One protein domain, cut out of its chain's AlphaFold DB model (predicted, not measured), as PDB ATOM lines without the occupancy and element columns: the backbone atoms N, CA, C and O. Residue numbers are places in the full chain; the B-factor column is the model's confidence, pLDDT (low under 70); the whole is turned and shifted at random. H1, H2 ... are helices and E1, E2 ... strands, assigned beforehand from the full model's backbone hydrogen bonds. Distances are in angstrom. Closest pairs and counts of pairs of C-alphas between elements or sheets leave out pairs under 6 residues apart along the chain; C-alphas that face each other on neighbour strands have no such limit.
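Overview. This is residues 4 to 110 of the 153 residues of the protein "Fip" of Klebsiella pneumoniae (UniProt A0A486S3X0). A small sheet of four short strands lies between helices at its two edges: H2 is beside edge strand E4, while H4 is near edge strand E1 and H3 packs on the far side of H4. Long stretches without named elements, residues 23 to 37 and 56 to 72, join these parts, and H1 is away from the other named elements. The printed part has 107 residues, with four named helices and four named strands in the order H1 H2 E1 H3 E2 E3 H4 E4; the sheet is mixed, in the order E1 E3 E2 E4. The class is mixed, helices and strands, with under half of the residues, 46 of 107, in named elements. The whole is compact, with a radius of gyration of the C-alphas of 14.6 A and spans of 44 by 29 by 23 A.

Along the chain. In the sheet, E1 is residues 38 to 40, E3 residues 81 to 84, E2 residues 73 to 77 and E4 residues 106 to 109. E2, the longest strand, is 13.0 A from first to last C-alpha, and E4 is 10.0 A, ending at C-alpha 109 at (-27.769, -20.439, -36.374). H4, residues 88 to 97, is 14.3 A long and H3, residues 46 to 55, is 14.1 A. H2 is residues 17 to 22, 8.6 A. H1, residues 4 to 7, begins at C-alpha 4 at (-40.701, -15.567, -41.474) and is 5.5 A long.

Arrangement. E2 and E3 form a hairpin, antiparallel at 161 degrees, with N 83 and O 74 2.8 A apart, within hydrogen-bond range. E1 is parallel to E3 at 27 degrees, with N 40 and O 82 at 2.9 A. E4 is parallel to E2 at 13 degrees, with N 75 and O 106 at 2.8 A. H4 only grazes the sheet, with its residues 88 to 95. H3 is not on the sheet but touches H4, the same way at a steep tilt of 41 degrees; their closest C-alphas, of Val 53 and Ala 93, are 4.7 A apart. H2 only grazes the sheet with its residues 19 to 22; the closest C-alphas of H2 and E4, of Met 20 and Tyr 108, are 5.8 A apart. H1 is not on the sheet and is apart from H2. In H2, H3 and H4 every O i to N i+4 pair is within hydrogen-bond range; H1, with four residues, is too short for such a pair, and its one O i to N i+3 pair is within range.

Size, cuts and confidence. The two C-alphas farthest apart, those of His 13 and Gly 61, are 46.1 A apart. The printed part has no cut. The links H2 to E1 and H3 to E2 are long; in the first, residues 24 to 25 make a short antiparallel pairing with residues 107 to 108 of E4. The mean pLDDT of the printed part is 93.8, and residues 8 to 12 are under 70.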
ATOM      1  N   GLU A   4     -39.622 -14.690 -41.929       70.81
ATOM      2  CA  GLU A   4     -40.701 -15.567 -41.474       70.81
ATOM      3  C   GLU A   4     -41.688 -15.845 -42.598       70.81
ATOM      4  O   GLU A   4     -42.098 -16.977 -42.776       70.81
ATOM      5  N   LYS A   5     -42.023 -14.858 -43.434       75.94
ATOM      6  CA  LYS A   5     -42.906 -15.101 -44.584       75.94
ATOM      7  C   LYS A   5     -42.274 -15.997 -45.650       75.94
ATOM      8  O   LYS A   5     -43.012 -16.572 -46.444       75.94
ATOM      9  N   PHE A   6     -40.946 -16.093 -45.705       77.44
ATOM     10  CA  PHE A   6     -40.260 -16.957 -46.665       77.44
ATOM     11  C   PHE A   6     -40.391 -18.443 -46.290       77.44
ATOM     12  O   PHE A   6     -40.698 -19.270 -47.155       77.44
ATOM     13  N   PHE A   7     -40.203 -18.768 -45.006       72.69
ATOM     14  CA  PHE A   7     -40.248 -20.145 -44.498       72.69
ATOM     15  C   PHE A   7     -41.588 -20.536 -43.853       72.69
ATOM     16  O   PHE A   7     -42.090 -21.634 -44.076       72.69
ATOM     17  N   PHE A   8     -42.177 -19.637 -43.069       67.56
ATOM     18  CA  PHE A   8     -43.133 -19.923 -41.997       67.56
ATOM     19  C   PHE A   8     -44.283 -18.910 -41.975       67.56
ATOM     20  O   PHE A   8     -44.441 -18.132 -41.034       67.56
ATOM     21  N   GLU A   9     -45.114 -18.905 -43.016       67.44
ATOM     22  CA  GLU A   9     -46.259 -17.989 -43.058       67.44
ATOM     23  C   GLU A   9     -47.275 -18.274 -41.927       67.44
ATOM     24  O   GLU A   9     -47.767 -17.331 -41.313       67.44
ATOM     25  N   GLY A  10     -47.562 -19.548 -41.612       65.62
ATOM     26  CA  GLY A  10     -48.407 -19.948 -40.471       65.62
ATOM     27  C   GLY A  10     -47.636 -20.439 -39.235       65.62
ATOM     28  O   GLY A  10     -48.189 -20.477 -38.137       65.62
ATOM     29  N   LEU A  11     -46.339 -20.731 -39.372       69.38
ATOM     30  CA  LEU A  11     -45.462 -21.219 -38.295       69.38
ATOM     31  C   LEU A  11     -44.657 -20.112 -37.596       69.38
ATOM     32  O   LEU A  11     -43.672 -20.382 -36.917       69.38
ATOM     33  N   ILE A  12     -45.061 -18.848 -37.739       67.00
ATOM     34  CA  ILE A  12     -44.321 -17.703 -37.179       67.00
ATOM     35  C   ILE A  12     -44.107 -17.789 -35.657       67.00
ATOM     36  O   ILE A  12     -43.137 -17.245 -35.140       67.00
ATOM     37  N   HIS A  13     -44.984 -18.507 -34.951       71.56
ATOM     38  CA  HIS A  13     -44.935 -18.714 -33.503       71.56
ATOM     39  C   HIS A  13     -43.808 -19.653 -33.045       71.56
ATOM     40  O   HIS A  13     -43.478 -19.669 -31.865       71.56
ATOM     41  N   VAL A  14     -43.214 -20.422 -33.960       77.88
ATOM     42  CA  VAL A  14     -42.093 -21.330 -33.675       77.88
ATOM     43  C   VAL A  14     -40.792 -20.542 -33.463       77.88
ATOM     44  O   VAL A  14     -39.889 -20.987 -32.756       77.88
ATOM     45  N   LYS A  15     -40.684 -19.341 -34.044       77.56
ATOM     46  CA  LYS A  15     -39.513 -18.477 -33.887       77.56
ATOM     47  C   LYS A  15     -39.432 -17.959 -32.446       77.56
ATOM     48  O   LYS A  15     -40.349 -17.298 -31.971       77.56
ATOM     49  N   SER A  16     -38.289 -18.173 -31.798       84.56
ATOM     50  CA  SER A  16     -37.951 -17.557 -30.514       84.56
ATOM     51  C   SER A  16     -36.769 -16.615 -30.702       84.56
ATOM     52  O   SER A  16     -35.685 -17.044 -31.091       84.56
ATOM     53  N   TYR A  17     -36.980 -15.322 -30.442       84.62
ATOM     54  CA  TYR A  17     -35.898 -14.335 -30.505       84.62
ATOM     55  C   TYR A  17     -34.821 -14.610 -29.452       84.62
ATOM     56  O   TYR A  17     -33.642 -14.417 -29.727       84.62
ATOM     57  N   GLU A  18     -35.220 -15.109 -28.281       89.56
ATOM     58  CA  GLU A  18     -34.294 -15.518 -27.222       89.56
ATOM     59  C   GLU A  18     -33.358 -16.618 -27.730       89.56
ATOM     60  O   GLU A  18     -32.146 -16.422 -27.721       89.56
ATOM     61  N   LYS A  19     -33.904 -17.695 -28.319       90.62
ATOM     62  CA  LYS A  19     -33.083 -18.760 -28.923       90.62
ATOM     63  C   LYS A  19     -32.201 -18.252 -30.057       90.62
ATOM     64  O   LYS A  19     -31.053 -18.654 -30.176       90.62
ATOM     65  N   MET A  20     -32.711 -17.358 -30.902       92.62
ATOM     66  CA  MET A  20     -31.885 -16.771 -31.959       92.62
ATOM     67  C   MET A  20     -30.696 -16.006 -31.389       92.62
ATOM     68  O   MET A  20     -29.595 -16.144 -31.904       92.62
ATOM     69  N   LYS A  21     -30.902 -15.232 -30.319       93.12
ATOM     70  CA  LYS A  21     -29.819 -14.511 -29.649       93.12
ATOM     71  C   LYS A  21     -28.839 -15.429 -28.928       93.12
ATOM     72  O   LYS A  21     -27.649 -15.143 -28.941       93.12
ATOM     73  N   GLU A  22     -29.304 -16.535 -28.356       95.38
ATOM     74  CA  GLU A  22     -28.429 -17.571 -27.787       95.38
ATOM     75  C   GLU A  22     -27.521 -18.218 -28.846       95.38
ATOM     76  O   GLU A  22     -26.384 -18.572 -28.545       95.38
ATOM     77  N   HIS A  23     -28.010 -18.329 -30.084       94.31
ATOM     78  CA  HIS A  23     -27.310 -18.912 -31.231       94.31
ATOM     79  C   HIS A  23     -26.804 -17.856 -32.235       94.31
ATOM     80  O   HIS A  23     -26.696 -18.122 -33.437       94.31
ATOM     81  N   GLU A  24     -26.512 -16.645 -31.759       97.50
ATOM     82  CA  GLU A  24     -25.937 -15.581 -32.580       97.50
ATOM     83  C   GLU A  24     -24.427 -15.789 -32.777       97.50
ATOM     84  O   GLU A  24     -23.698 -16.105 -31.837       97.50
ATOM     85  N   MET A  25     -23.963 -15.599 -34.011       97.88
ATOM     86  CA  MET A  25     -22.560 -15.728 -34.414       97.88
ATOM     87  C   MET A  25     -21.993 -14.364 -34.833       97.88
ATOM     88  O   MET A  25     -22.746 -13.446 -35.167       97.88
ATOM     89  N   ASP A  26     -20.665 -14.226 -34.855       97.50
ATOM     90  CA  ASP A  26     -20.013 -12.993 -35.314       97.50
ATOM     91  C   ASP A  26     -20.187 -12.817 -36.832       97.50
ATOM     92  O   ASP A  26     -19.788 -13.668 -37.626       97.50
ATOM     93  N   GLY A  27     -20.759 -11.687 -37.257       96.81
ATOM     94  CA  GLY A  27     -20.941 -11.354 -38.670       96.81
ATOM     95  C   GLY A  27     -19.646 -11.348 -39.485       96.81
ATOM     96  O   GLY A  27     -19.675 -11.682 -40.672       96.81
ATOM     97  N   ALA A  28     -18.511 -11.009 -38.867       97.50
ATOM     98  CA  ALA A  28     -17.215 -10.957 -39.541       97.50
ATOM     99  C   ALA A  28     -16.741 -12.332 -40.044       97.50
ATOM    100  O   ALA A  28     -16.035 -12.392 -41.054       97.50
ATOM    101  N   ASP A  29     -17.176 -13.416 -39.398       98.12
ATOM    102  CA  ASP A  29     -16.837 -14.792 -39.780       98.12
ATOM    103  C   ASP A  29     -17.682 -15.304 -40.959       98.12
ATOM    104  O   ASP A  29     -17.337 -16.303 -41.597       98.12
ATOM    105  N   TYR A  30     -18.770 -14.603 -41.302       98.25
ATOM    106  CA  TYR A  30     -19.715 -15.009 -42.345       98.25
ATOM    107  C   TYR A  30     -19.976 -13.896 -43.371       98.25
ATOM    108  O   TYR A  30     -21.128 -13.487 -43.570       98.25
ATOM    109  N   PRO A  31     -18.940 -13.409 -44.081       98.19
ATOM    110  CA  PRO A  31     -19.136 -12.437 -45.144       98.19
ATOM    111  C   PRO A  31     -20.024 -13.013 -46.257       98.19
ATOM    112  O   PRO A  31     -19.930 -14.189 -46.620       98.19
ATOM    113  N   LEU A  32     -20.866 -12.156 -46.834       98.44
ATOM    114  CA  LEU A  32     -21.718 -12.473 -47.978       98.44
ATOM    115  C   LEU A  32     -21.217 -11.744 -49.222       98.44
ATOM    116  O   LEU A  32     -21.175 -10.512 -49.274       98.44
ATOM    117  N   SER A  33     -20.869 -12.500 -50.254       98.38
ATOM    118  CA  SER A  33     -20.586 -11.976 -51.583       98.38
ATOM    119  C   SER A  33     -21.890 -11.661 -52.311       98.38
ATOM    120  O   SER A  33     -22.665 -12.563 -52.625       98.38
ATOM    121  N   LEU A  34     -22.098 -10.399 -52.689       98.38
ATOM    122  CA  LEU A  34     -23.257 -10.013 -53.505       98.38
ATOM    123  C   LEU A  34     -23.236 -10.626 -54.913       98.38
ATOM    124  O   LEU A  34     -24.249 -10.604 -55.606       98.38
ATOM    125  N   ALA A  35     -22.093 -11.165 -55.341       97.75
ATOM    126  CA  ALA A  35     -21.928 -11.783 -56.648       97.75
ATOM    127  C   ALA A  35     -22.386 -13.249 -56.699       97.75
ATOM    128  O   ALA A  35     -22.638 -13.763 -57.787       97.75
ATOM    129  N   SER A  36     -22.427 -13.940 -55.556       97.50
ATOM    130  CA  SER A  36     -22.562 -15.406 -55.532       97.50
ATOM    131  C   SER A  36     -23.394 -15.962 -54.382       97.50
ATOM    132  O   SER A  36     -24.016 -17.009 -54.557       97.50
ATOM    133  N   ASP A  37     -23.455 -15.278 -53.239       98.06
ATOM    134  CA  ASP A  37     -24.261 -15.722 -52.107       98.06
ATOM    135  C   ASP A  37     -25.723 -15.291 -52.259       98.06
ATOM    136  O   ASP A  37     -26.057 -14.287 -52.898       98.06
ATOM    137  N   MET A  38     -26.624 -16.050 -51.632       96.31
ATOM    138  CA  MET A  38     -28.046 -15.743 -51.667       96.31
ATOM    139  C   MET A  38     -28.371 -14.597 -50.709       96.31
ATOM    140  O   MET A  38     -28.603 -14.792 -49.517       96.31
ATOM    141  N   VAL A  39     -28.430 -13.389 -51.260       97.50
ATOM    142  CA  VAL A  39     -28.902 -12.188 -50.570       97.50
ATOM    143  C   VAL A  39     -30.197 -11.747 -51.221       97.50
ATOM    144  O   VAL A  39     -30.260 -11.476 -52.419       97.50
ATOM    145  N   LEU A  40     -31.252 -11.680 -50.428       95.69
ATOM    146  CA  LEU A  40     -32.569 -11.290 -50.887       95.69
ATOM    147  C   LEU A  40     -32.773  -9.821 -50.489       95.69
ATOM    148  O   LEU A  40     -32.669  -9.511 -49.309       95.69
ATOM    149  N   PRO A  41     -32.977  -8.894 -51.440       95.38
ATOM    150  CA  PRO A  41     -33.451  -7.539 -51.166       95.38
ATOM    151  C   PRO A  41     -34.902  -7.320 -51.628       95.38
ATOM    152  O   PRO A  41     -35.419  -7.997 -52.516       95.38
ATOM    153  N   TRP A  42     -35.552  -6.294 -51.076       92.94
ATOM    154  CA  TRP A  42     -36.922  -5.872 -51.393       92.94
ATOM    155  C   TRP A  42     -36.942  -4.390 -51.790       92.94
ATOM    156  O   TRP A  42     -37.400  -3.537 -51.021       92.94
ATOM    157  N   PRO A  43     -36.416  -4.033 -52.978       94.44
ATOM    158  CA  PRO A  43     -36.478  -2.663 -53.470       94.44
ATOM    159  C   PRO A  43     -37.942  -2.229 -53.627       94.44
ATOM    160  O   PRO A  43     -38.688  -2.755 -54.443       94.44
ATOM    161  N   TRP A  44     -38.355  -1.233 -52.849       95.25
ATOM    162  CA  TRP A  44     -39.765  -0.832 -52.710       95.25
ATOM    163  C   TRP A  44     -40.136   0.456 -53.462       95.25
ATOM    164  O   TRP A  44     -41.274   0.903 -53.442       95.25
ATOM    165  N   SER A  45     -39.162   1.082 -54.119       97.38
ATOM    166  CA  SER A  45     -39.328   2.345 -54.848       97.38
ATOM    167  C   SER A  45     -38.648   2.223 -56.194       97.38
ATOM    168  O   SER A  45     -37.426   2.070 -56.252       97.38
ATOM    169  N   LEU A  46     -39.438   2.321 -57.263       97.44
ATOM    170  CA  LEU A  46     -38.947   2.232 -58.634       97.44
ATOM    171  C   LEU A  46     -37.913   3.326 -58.928       97.44
ATOM    172  O   LEU A  46     -36.846   3.035 -59.458       97.44
ATOM    173  N   GLN A  47     -38.176   4.567 -58.507       98.31
ATOM    174  CA  GLN A  47     -37.237   5.672 -58.712       98.31
ATOM    175  C   GLN A  47     -35.898   5.423 -58.008       98.31
ATOM    176  O   GLN A  47     -34.838   5.634 -58.597       98.31
ATOM    177  N   ARG A  48     -35.920   4.957 -56.750       97.81
ATOM    178  CA  ARG A  48     -34.685   4.628 -56.021       97.81
ATOM    179  C   ARG A  48     -33.972   3.434 -56.644       97.81
ATOM    180  O   ARG A  48     -32.747   3.458 -56.708       97.81
ATOM    181  N   PHE A  49     -34.710   2.430 -57.111       97.88
ATOM    182  CA  PHE A  49     -34.156   1.280 -57.819       97.88
ATOM    183  C   PHE A  49     -33.411   1.728 -59.081       97.88
ATOM    184  O   PHE A  49     -32.207   1.500 -59.176       97.88
ATOM    185  N   ILE A  50     -34.073   2.477 -59.971       98.06
ATOM    186  CA  ILE A  50     -33.463   3.032 -61.191       98.06
ATOM    187  C   ILE A  50     -32.232   3.873 -60.839       98.06
ATOM    188  O   ILE A  50     -31.169   3.694 -61.434       98.06
ATOM    189  N   ASN A  51     -32.334   4.753 -59.839       97.75
ATOM    190  CA  ASN A  51     -31.222   5.614 -59.431       97.75
ATOM    191  C   ASN A  51     -30.009   4.824 -58.921       97.75
ATOM    192  O   ASN A  51     -28.883   5.194 -59.236       97.75
ATOM    193  N   ASN A  52     -30.211   3.770 -58.127       97.94
ATOM    194  CA  ASN A  52     -29.106   2.972 -57.591       97.94
ATOM    195  C   ASN A  52     -28.493   2.092 -58.683       97.94
ATOM    196  O   ASN A  52     -27.281   2.133 -58.888       97.94
ATOM    197  N   VAL A  53     -29.321   1.375 -59.445       97.12
ATOM    198  CA  VAL A  53     -28.851   0.483 -60.513       97.12
ATOM    199  C   VAL A  53     -28.145   1.260 -61.623       97.12
ATOM    200  O   VAL A  53     -27.143   0.783 -62.135       97.12
ATOM    201  N   SER A  54     -28.580   2.472 -61.972       97.25
ATOM    202  CA  SER A  54     -27.905   3.290 -62.998       97.25
ATOM    203  C   SER A  54     -26.595   3.933 -62.537       97.25
ATOM    204  O   SER A  54     -25.817   4.369 -63.382       97.25
ATOM    205  N   ARG A  55     -26.327   4.001 -61.225       97.12
ATOM    206  CA  ARG A  55     -25.188   4.758 -60.674       97.12
ATOM    207  C   ARG A  55     -24.153   3.918 -59.945       97.12
ATOM    208  O   ARG A  55     -23.027   4.383 -59.856       97.12
ATOM    209  N   ILE A  56     -24.513   2.756 -59.407       97.81
ATOM    210  CA  ILE A  56     -23.615   1.910 -58.608       97.81
ATOM    211  C   ILE A  56     -23.127   0.725 -59.452       97.81
ATOM    212  O   ILE A  56     -23.910   0.110 -60.186       97.81
ATOM    213  N   GLY A  57     -21.828   0.445 -59.377       97.62
ATOM    214  CA  GLY A  57     -21.118  -0.580 -60.140       97.62
ATOM    215  C   GLY A  57     -19.740  -0.088 -60.598       97.62
ATOM    216  O   GLY A  57     -19.616   1.055 -61.056       97.62
ATOM    217  N   SER A  58     -18.720  -0.946 -60.574       97.06
ATOM    218  CA  SER A  58     -17.373  -0.609 -61.063       97.06
ATOM    219  C   SER A  58     -17.382  -0.155 -62.525       97.06
ATOM    220  O   SER A  58     -16.757   0.849 -62.859       97.06
ATOM    221  N   TYR A  59     -18.201  -0.784 -63.379       95.06
ATOM    222  CA  TYR A  59     -18.396  -0.377 -64.781       95.06
ATOM    223  C   TYR A  59     -18.989   1.031 -64.960       95.06
ATOM    224  O   TYR A  59     -18.922   1.598 -66.047       95.06
ATOM    225  N   LYS A  60     -19.574   1.608 -63.904       95.12
ATOM    226  CA  LYS A  60     -20.139   2.968 -63.882       95.12
ATOM    227  C   LYS A  60     -19.215   3.962 -63.166       95.12
ATOM    228  O   LYS A  60     -19.621   5.088 -62.891       95.12
ATOM    229  N   GLY A  61     -17.997   3.540 -62.816       96.81
ATOM    230  CA  GLY A  61     -17.019   4.354 -62.092       96.81
ATOM    231  C   GLY A  61     -17.360   4.587 -60.617       96.81
ATOM    232  O   GLY A  61     -16.756   5.448 -59.982       96.81
ATOM    233  N   LYS A  62     -18.327   3.848 -60.059       97.31
ATOM    234  CA  LYS A  62     -18.721   3.935 -58.646       97.31
ATOM    235  C   LYS A  62     -18.875   2.531 -58.063       97.31
ATOM    236  O   LYS A  62     -20.008   2.058 -57.953       97.31
ATOM    237  N   PRO A  63     -17.757   1.870 -57.711       97.62
ATOM    238  CA  PRO A  63     -17.792   0.552 -57.095       97.62
ATOM    239  C   PRO A  63     -18.712   0.534 -55.877       97.62
ATOM    240  O   PRO A  63     -18.720   1.483 -55.081       97.62
ATOM    241  N   TRP A  64     -19.490  -0.532 -55.745       98.19
ATOM    242  CA  TRP A  64     -20.336  -0.753 -54.585       98.19
ATOM    243  C   TRP A  64     -19.477  -0.872 -53.319       98.19
ATOM    244  O   TRP A  64     -18.418  -1.498 -53.319       98.19
ATOM    245  N   LYS A  65     -19.939  -0.263 -52.225       97.94
ATOM    246  CA  LYS A  65     -19.332  -0.370 -50.896       97.94
ATOM    247  C   LYS A  65     -20.431  -0.525 -49.858       97.94
ATOM    248  O   LYS A  65     -21.494   0.084 -50.010       97.94
ATOM    249  N   GLN A  66     -20.147  -1.299 -48.815       98.31
ATOM    250  CA  GLN A  66     -21.059  -1.425 -47.691       98.31
ATOM    251  C   GLN A  66     -21.174  -0.080 -46.966       98.31
ATOM    252  O   GLN A  66     -20.178   0.604 -46.727       98.31
ATOM    253  N   ASP A  67     -22.407   0.299 -46.649       97.25
ATOM    254  CA  ASP A  67     -22.756   1.474 -45.864       97.25
ATOM    255  C   ASP A  67     -23.283   1.003 -44.508       97.25
ATOM    256  O   ASP A  67     -24.462   0.676 -44.377       97.25
ATOM    257  N   ASN A  68     -22.412   0.977 -43.501       94.25
ATOM    258  CA  ASN A  68     -22.724   0.456 -42.164       94.25
ATOM    259  C   ASN A  68     -23.833   1.236 -41.432       94.25
ATOM    260  O   ASN A  68     -24.304   0.788 -40.397       94.25
ATOM    261  N   SER A  69     -24.249   2.401 -41.940       94.62
ATOM    262  CA  SER A  69     -25.351   3.179 -41.359       94.62
ATOM    263  C   SER A  69     -26.725   2.827 -41.942       94.62
ATOM    264  O   SER A  69     -27.754   3.266 -41.431       94.62
ATOM    265  N   ASN A  70     -26.755   2.065 -43.037       96.44
ATOM    266  CA  ASN A  70     -27.957   1.841 -43.838       96.44
ATOM    267  C   ASN A  70     -28.119   0.383 -44.287       96.44
ATOM    268  O   ASN A  70     -29.242  -0.054 -44.521       96.44
ATOM    269  N   HIS A  71     -27.032  -0.369 -44.458       97.69
ATOM    270  CA  HIS A  71     -27.047  -1.766 -44.891       97.69
ATOM    271  C   HIS A  71     -27.198  -2.689 -43.686       97.69
ATOM    272  O   HIS A  71     -26.210  -3.062 -43.068       97.69
ATOM    273  N   TYR A  72     -28.444  -3.067 -43.405       96.94
ATOM    274  CA  TYR A  72     -28.802  -4.014 -42.350       96.94
ATOM    275  C   TYR A  72     -29.205  -5.344 -42.985       96.94
ATOM    276  O   TYR A  72     -30.147  -5.385 -43.793       96.94
ATOM    277  N   VAL A  73     -28.504  -6.419 -42.624       97.06
ATOM    278  CA  VAL A  73     -28.743  -7.776 -43.131       97.06
ATOM    279  C   VAL A  73     -28.668  -8.782 -41.992       97.06
ATOM    280  O   VAL A  73     -27.700  -8.785 -41.235       97.06
ATOM    281  N   GLU A  74     -29.668  -9.658 -41.923       95.94
ATOM    282  CA  GLU A  74     -29.662 -10.848 -41.072       95.94
ATOM    283  C   GLU A  74     -29.334 -12.072 -41.926       95.94
ATOM    284  O   GLU A  74     -30.026 -12.348 -42.907       95.94
ATOM    285  N   LEU A  75     -28.293 -12.815 -41.570       97.31
ATOM    286  CA  LEU A  75     -27.944 -14.080 -42.208       97.31
ATOM    287  C   LEU A  75     -28.506 -15.239 -41.390       97.31
ATOM    288  O   LEU A  75     -28.224 -15.353 -40.201       97.31
ATOM    289  N   TRP A  76     -29.283 -16.114 -42.024       96.25
ATOM    290  CA  TRP A  76     -29.794 -17.325 -41.379       96.25
ATOM    291  C   TRP A  76     -29.027 -18.555 -41.874       96.25
ATOM    292  O   TRP A  76     -29.042 -18.877 -43.069       96.25
ATOM    293  N   LEU A  77     -28.364 -19.244 -40.945       96.50
ATOM    294  CA  LEU A  77     -27.741 -20.554 -41.130       96.50
ATOM    295  C   LEU A  77     -28.745 -21.663 -40.759       96.50
ATOM    296  O   LEU A  77     -29.665 -21.401 -39.988       96.50
ATOM    297  N   PRO A  78     -28.623 -22.880 -41.318       95.94
ATOM    298  CA  PRO A  78     -27.580 -23.347 -42.245       95.94
ATOM    299  C   PRO A  78     -27.803 -22.934 -43.707       95.94
ATOM    300  O   PRO A  78     -26.916 -23.094 -44.538       95.94
ATOM    301  N   TRP A  79     -28.969 -22.380 -44.048       95.25
ATOM    302  CA  TRP A  79     -29.328 -22.081 -45.440       95.25
ATOM    303  C   TRP A  79     -28.463 -21.007 -46.117       95.25
ATOM    304  O   TRP A  79     -28.542 -20.851 -47.334       95.25
ATOM    305  N   ARG A  80     -27.681 -20.245 -45.338       96.19
ATOM    306  CA  ARG A  80     -26.893 -19.079 -45.773       96.19
ATOM    307  C   ARG A  80     -27.715 -18.106 -46.629       96.19
ATOM    308  O   ARG A  80     -27.294 -17.692 -47.707       96.19
ATOM    309  N   ILE A  81     -28.896 -17.729 -46.130       96.31
ATOM    310  CA  ILE A  81     -29.756 -16.716 -46.765       96.31
ATOM    311  C   ILE A  81     -29.601 -15.389 -46.028       96.31
ATOM    312  O   ILE A  81     -29.927 -15.301 -44.844       96.31
ATOM    313  N   GLY A  82     -29.132 -14.359 -46.731       97.12
ATOM    314  CA  GLY A  82     -29.098 -12.988 -46.234       97.12
ATOM    315  C   GLY A  82     -30.427 -12.274 -46.478       97.12
ATOM    316  O   GLY A  82     -30.807 -12.033 -47.625       97.12
ATOM    317  N   PHE A  83     -31.120 -11.894 -45.409       96.12
ATOM    318  CA  PHE A  83     -32.351 -11.115 -45.446       96.12
ATOM    319  C   PHE A  83     -32.061  -9.639 -45.174       96.12
ATOM    320  O   PHE A  83     -31.681  -9.240 -44.075       96.12
ATOM    321  N   VAL A  84     -32.261  -8.808 -46.191       96.56
ATOM    322  CA  VAL A  84     -32.047  -7.361 -46.120       96.56
ATOM    323  C   VAL A  84     -33.198  -6.645 -45.403       96.56
ATOM    324  O   VAL A  84     -34.320  -6.576 -45.912       96.56
ATOM    325  N   GLY A  85     -32.898  -6.023 -44.261       94.56
ATOM    326  CA  GLY A  85     -33.799  -5.097 -43.558       94.56
ATOM    327  C   GLY A  85     -33.548  -3.621 -43.899       94.56
ATOM    328  O   GLY A  85     -34.484  -2.822 -43.906       94.56
ATOM    329  N   GLY A  86     -32.319  -3.262 -44.287       96.19
ATOM    330  CA  GLY A  86     -31.906  -1.894 -44.633       96.19
ATOM    331  C   GLY A  86     -31.029  -1.859 -45.885       96.19
ATOM    332  O   GLY A  86     -30.330  -2.817 -46.186       96.19
ATOM    333  N   GLY A  87     -31.061  -0.769 -46.660       97.00
ATOM    334  CA  GLY A  87     -30.202  -0.667 -47.849       97.00
ATOM    335  C   GLY A  87     -30.704  -1.394 -49.098       97.00
ATOM    336  O   GLY A  87     -29.976  -1.481 -50.084       97.00
ATOM    337  N   ASN A  88     -31.957  -1.862 -49.092       97.38
ATOM    338  CA  ASN A  88     -32.590  -2.656 -50.153       97.38
ATOM    339  C   ASN A  88     -32.203  -2.247 -51.590       97.38
ATOM    340  O   ASN A  88     -31.793  -3.091 -52.384       97.38
ATOM    341  N   HIS A  89     -32.289  -0.961 -51.946       97.94
ATOM    342  CA  HIS A  89     -31.983  -0.499 -53.308       97.94
ATOM    343  C   HIS A  89     -30.500  -0.539 -53.673       97.94
ATOM    344  O   HIS A  89     -30.171  -0.915 -54.796       97.94
ATOM    345  N   SER A  90     -29.611  -0.126 -52.767       98.12
ATOM    346  CA  SER A  90     -28.172  -0.108 -53.043       98.12
ATOM    347  C   SER A  90     -27.588  -1.514 -52.997       98.12
ATOM    348  O   SER A  90     -26.780  -1.838 -53.861       98.12
ATOM    349  N   ILE A  91     -28.047  -2.384 -52.092       98.44
ATOM    350  CA  ILE A  91     -27.684  -3.812 -52.088       98.44
ATOM    351  C   ILE A  91     -28.127  -4.486 -53.394       98.44
ATOM    352  O   ILE A  91     -27.320  -5.154 -54.032       98.44
ATOM    353  N   THR A  92     -29.351  -4.218 -53.868       98.25
ATOM    354  CA  THR A  92     -29.811  -4.727 -55.177       98.25
ATOM    355  C   THR A  92     -28.875  -4.311 -56.318       98.25
ATOM    356  O   THR A  92     -28.600  -5.102 -57.214       98.25
ATOM    357  N   ALA A  93     -28.365  -3.075 -56.298       98.25
ATOM    358  CA  ALA A  93     -27.433  -2.613 -57.321       98.25
ATOM    359  C   ALA A  93     -26.077  -3.335 -57.266       98.25
ATOM    360  O   ALA A  93     -25.518  -3.600 -58.326       98.25
ATOM    361  N   GLY A  94     -25.577  -3.677 -56.072       98.38
ATOM    362  CA  GLY A  94     -24.371  -4.500 -55.908       98.38
ATOM    363  C   GLY A  94     -24.555  -5.911 -56.472       98.38
ATOM    364  O   GLY A  94     -23.748  -6.349 -57.287       98.38
ATOM    365  N   ILE A  95     -25.688  -6.557 -56.160       98.44
ATOM    366  CA  ILE A  95     -26.047  -7.879 -56.706       98.44
ATOM    367  C   ILE A  95     -26.081  -7.854 -58.238       98.44
ATOM    368  O   ILE A  95     -25.431  -8.662 -58.891       98.44
ATOM    369  N   LEU A  96     -26.795  -6.892 -58.833       97.81
ATOM    370  CA  LEU A  96     -26.901  -6.780 -60.295       97.81
ATOM    371  C   LEU A  96     -25.578  -6.400 -60.973       97.81
ATOM    372  O   LEU A  96     -25.396  -6.682 -62.155       97.81
ATOM    373  N   ALA A  97     -24.675  -5.735 -60.253       97.75
ATOM    374  CA  ALA A  97     -23.329  -5.451 -60.729       97.75
ATOM    375  C   ALA A  97     -22.370  -6.642 -60.542       97.75
ATOM    376  O   ALA A  97     -21.270  -6.602 -61.091       97.75
ATOM    377  N   GLY A  98     -22.780  -7.690 -59.812       97.81
ATOM    378  CA  GLY A  98     -21.944  -8.847 -59.503       97.81
ATOM    379  C   GLY A  98     -20.735  -8.485 -58.639       97.81
ATOM    380  O   GLY A  98     -19.665  -9.059 -58.819       97.81
ATOM    381  N   GLU A  99     -20.870  -7.500 -57.747       97.69
ATOM    382  CA  GLU A  99     -19.764  -6.997 -56.931       97.69
ATOM    383  C   GLU A  99     -20.212  -6.583 -55.526       97.69
ATOM    384  O   GLU A  99     -21.371  -6.241 -55.288       97.69
ATOM    385  N   GLY A 100     -19.244  -6.533 -54.614       97.75
ATOM    386  CA  GLY A 100     -19.452  -6.113 -53.236       97.75
ATOM    387  C   GLY A 100     -19.518  -7.281 -52.259       97.75
ATOM    388  O   GLY A 100     -19.906  -8.400 -52.599       97.75
ATOM    389  N   THR A 101     -19.135  -6.981 -51.025       98.31
ATOM    390  CA  THR A 101     -19.173  -7.902 -49.892       98.31
ATOM    391  C   THR A 101     -19.912  -7.220 -48.754       98.31
ATOM    392  O   THR A 101     -19.648  -6.054 -48.461       98.31
ATOM    393  N   LEU A 102     -20.838  -7.943 -48.139       97.31
ATOM    394  CA  LEU A 102     -21.549  -7.539 -46.938       97.31
ATOM    395  C   LEU A 102     -20.999  -8.305 -45.741       97.31
ATOM    396  O   LEU A 102     -20.853  -9.523 -45.802       97.31
ATOM    397  N   ILE A 103     -20.787  -7.596 -44.643       98.38
ATOM    398  CA  ILE A 103     -20.731  -8.183 -43.308       98.38
ATOM    399  C   ILE A 103     -22.146  -8.084 -42.719       98.38
ATOM    400  O   ILE A 103     -22.635  -6.957 -42.576       98.38
ATOM    401  N   PRO A 104     -22.845  -9.207 -42.464       97.94
ATOM    402  CA  PRO A 104     -24.165  -9.187 -41.836       97.94
ATOM    403  C   PRO A 104     -24.110  -8.540 -40.451       97.94
ATOM    404  O   PRO A 104     -23.115  -8.668 -39.744       97.94
ATOM    405  N   GLU A 105     -25.192  -7.874 -40.057       96.69
ATOM    406  CA  GLU A 105     -25.298  -7.301 -38.710       96.69
ATOM    407  C   GLU A 105     -25.629  -8.376 -37.677       96.69
ATOM    408  O   GLU A 105     -25.104  -8.357 -36.568       96.69
ATOM    409  N   HIS A 106     -26.447  -9.349 -38.079       96.69
ATOM    410  CA  HIS A 106     -26.734 -10.532 -37.283       96.69
ATOM    411  C   HIS A 106     -26.544 -11.789 -38.118       96.69
ATOM    412  O   HIS A 106     -26.986 -11.856 -39.269       96.69
ATOM    413  N   VAL A 107     -25.939 -12.804 -37.512       98.31
ATOM    414  CA  VAL A 107     -25.867 -14.160 -38.053       98.31
ATOM    415  C   VAL A 107     -26.514 -15.079 -37.034       98.31
ATOM    416  O   VAL A 107     -26.077 -15.130 -35.891       98.31
ATOM    417  N   TYR A 108     -27.555 -15.792 -37.443       97.00
ATOM    418  CA  TYR A 108     -28.293 -16.692 -36.568       97.00
ATOM    419  C   TYR A 108     -28.134 -18.128 -37.046       97.00
ATOM    420  O   TYR A 108     -28.485 -18.441 -38.191       97.00
ATOM    421  N   ASP A 109     -27.640 -19.003 -36.169       96.06
ATOM    422  CA  ASP A 109     -27.769 -20.439 -36.374       96.06
ATOM    423  C   ASP A 109     -29.183 -20.893 -36.005       96.06
ATOM    424  O   ASP A 109     -29.605 -20.868 -34.850       96.06
ATOM    425  N   MET A 110     -29.938 -21.280 -37.030       93.88
ATOM    426  CA  MET A 110     -31.322 -21.717 -36.907       93.88
ATOM    427  C   MET A 110     -31.446 -23.246 -36.907       93.88
ATOM    428  O   MET A 110     -32.561 -23.752 -37.041       93.88
TER     429      MET A 110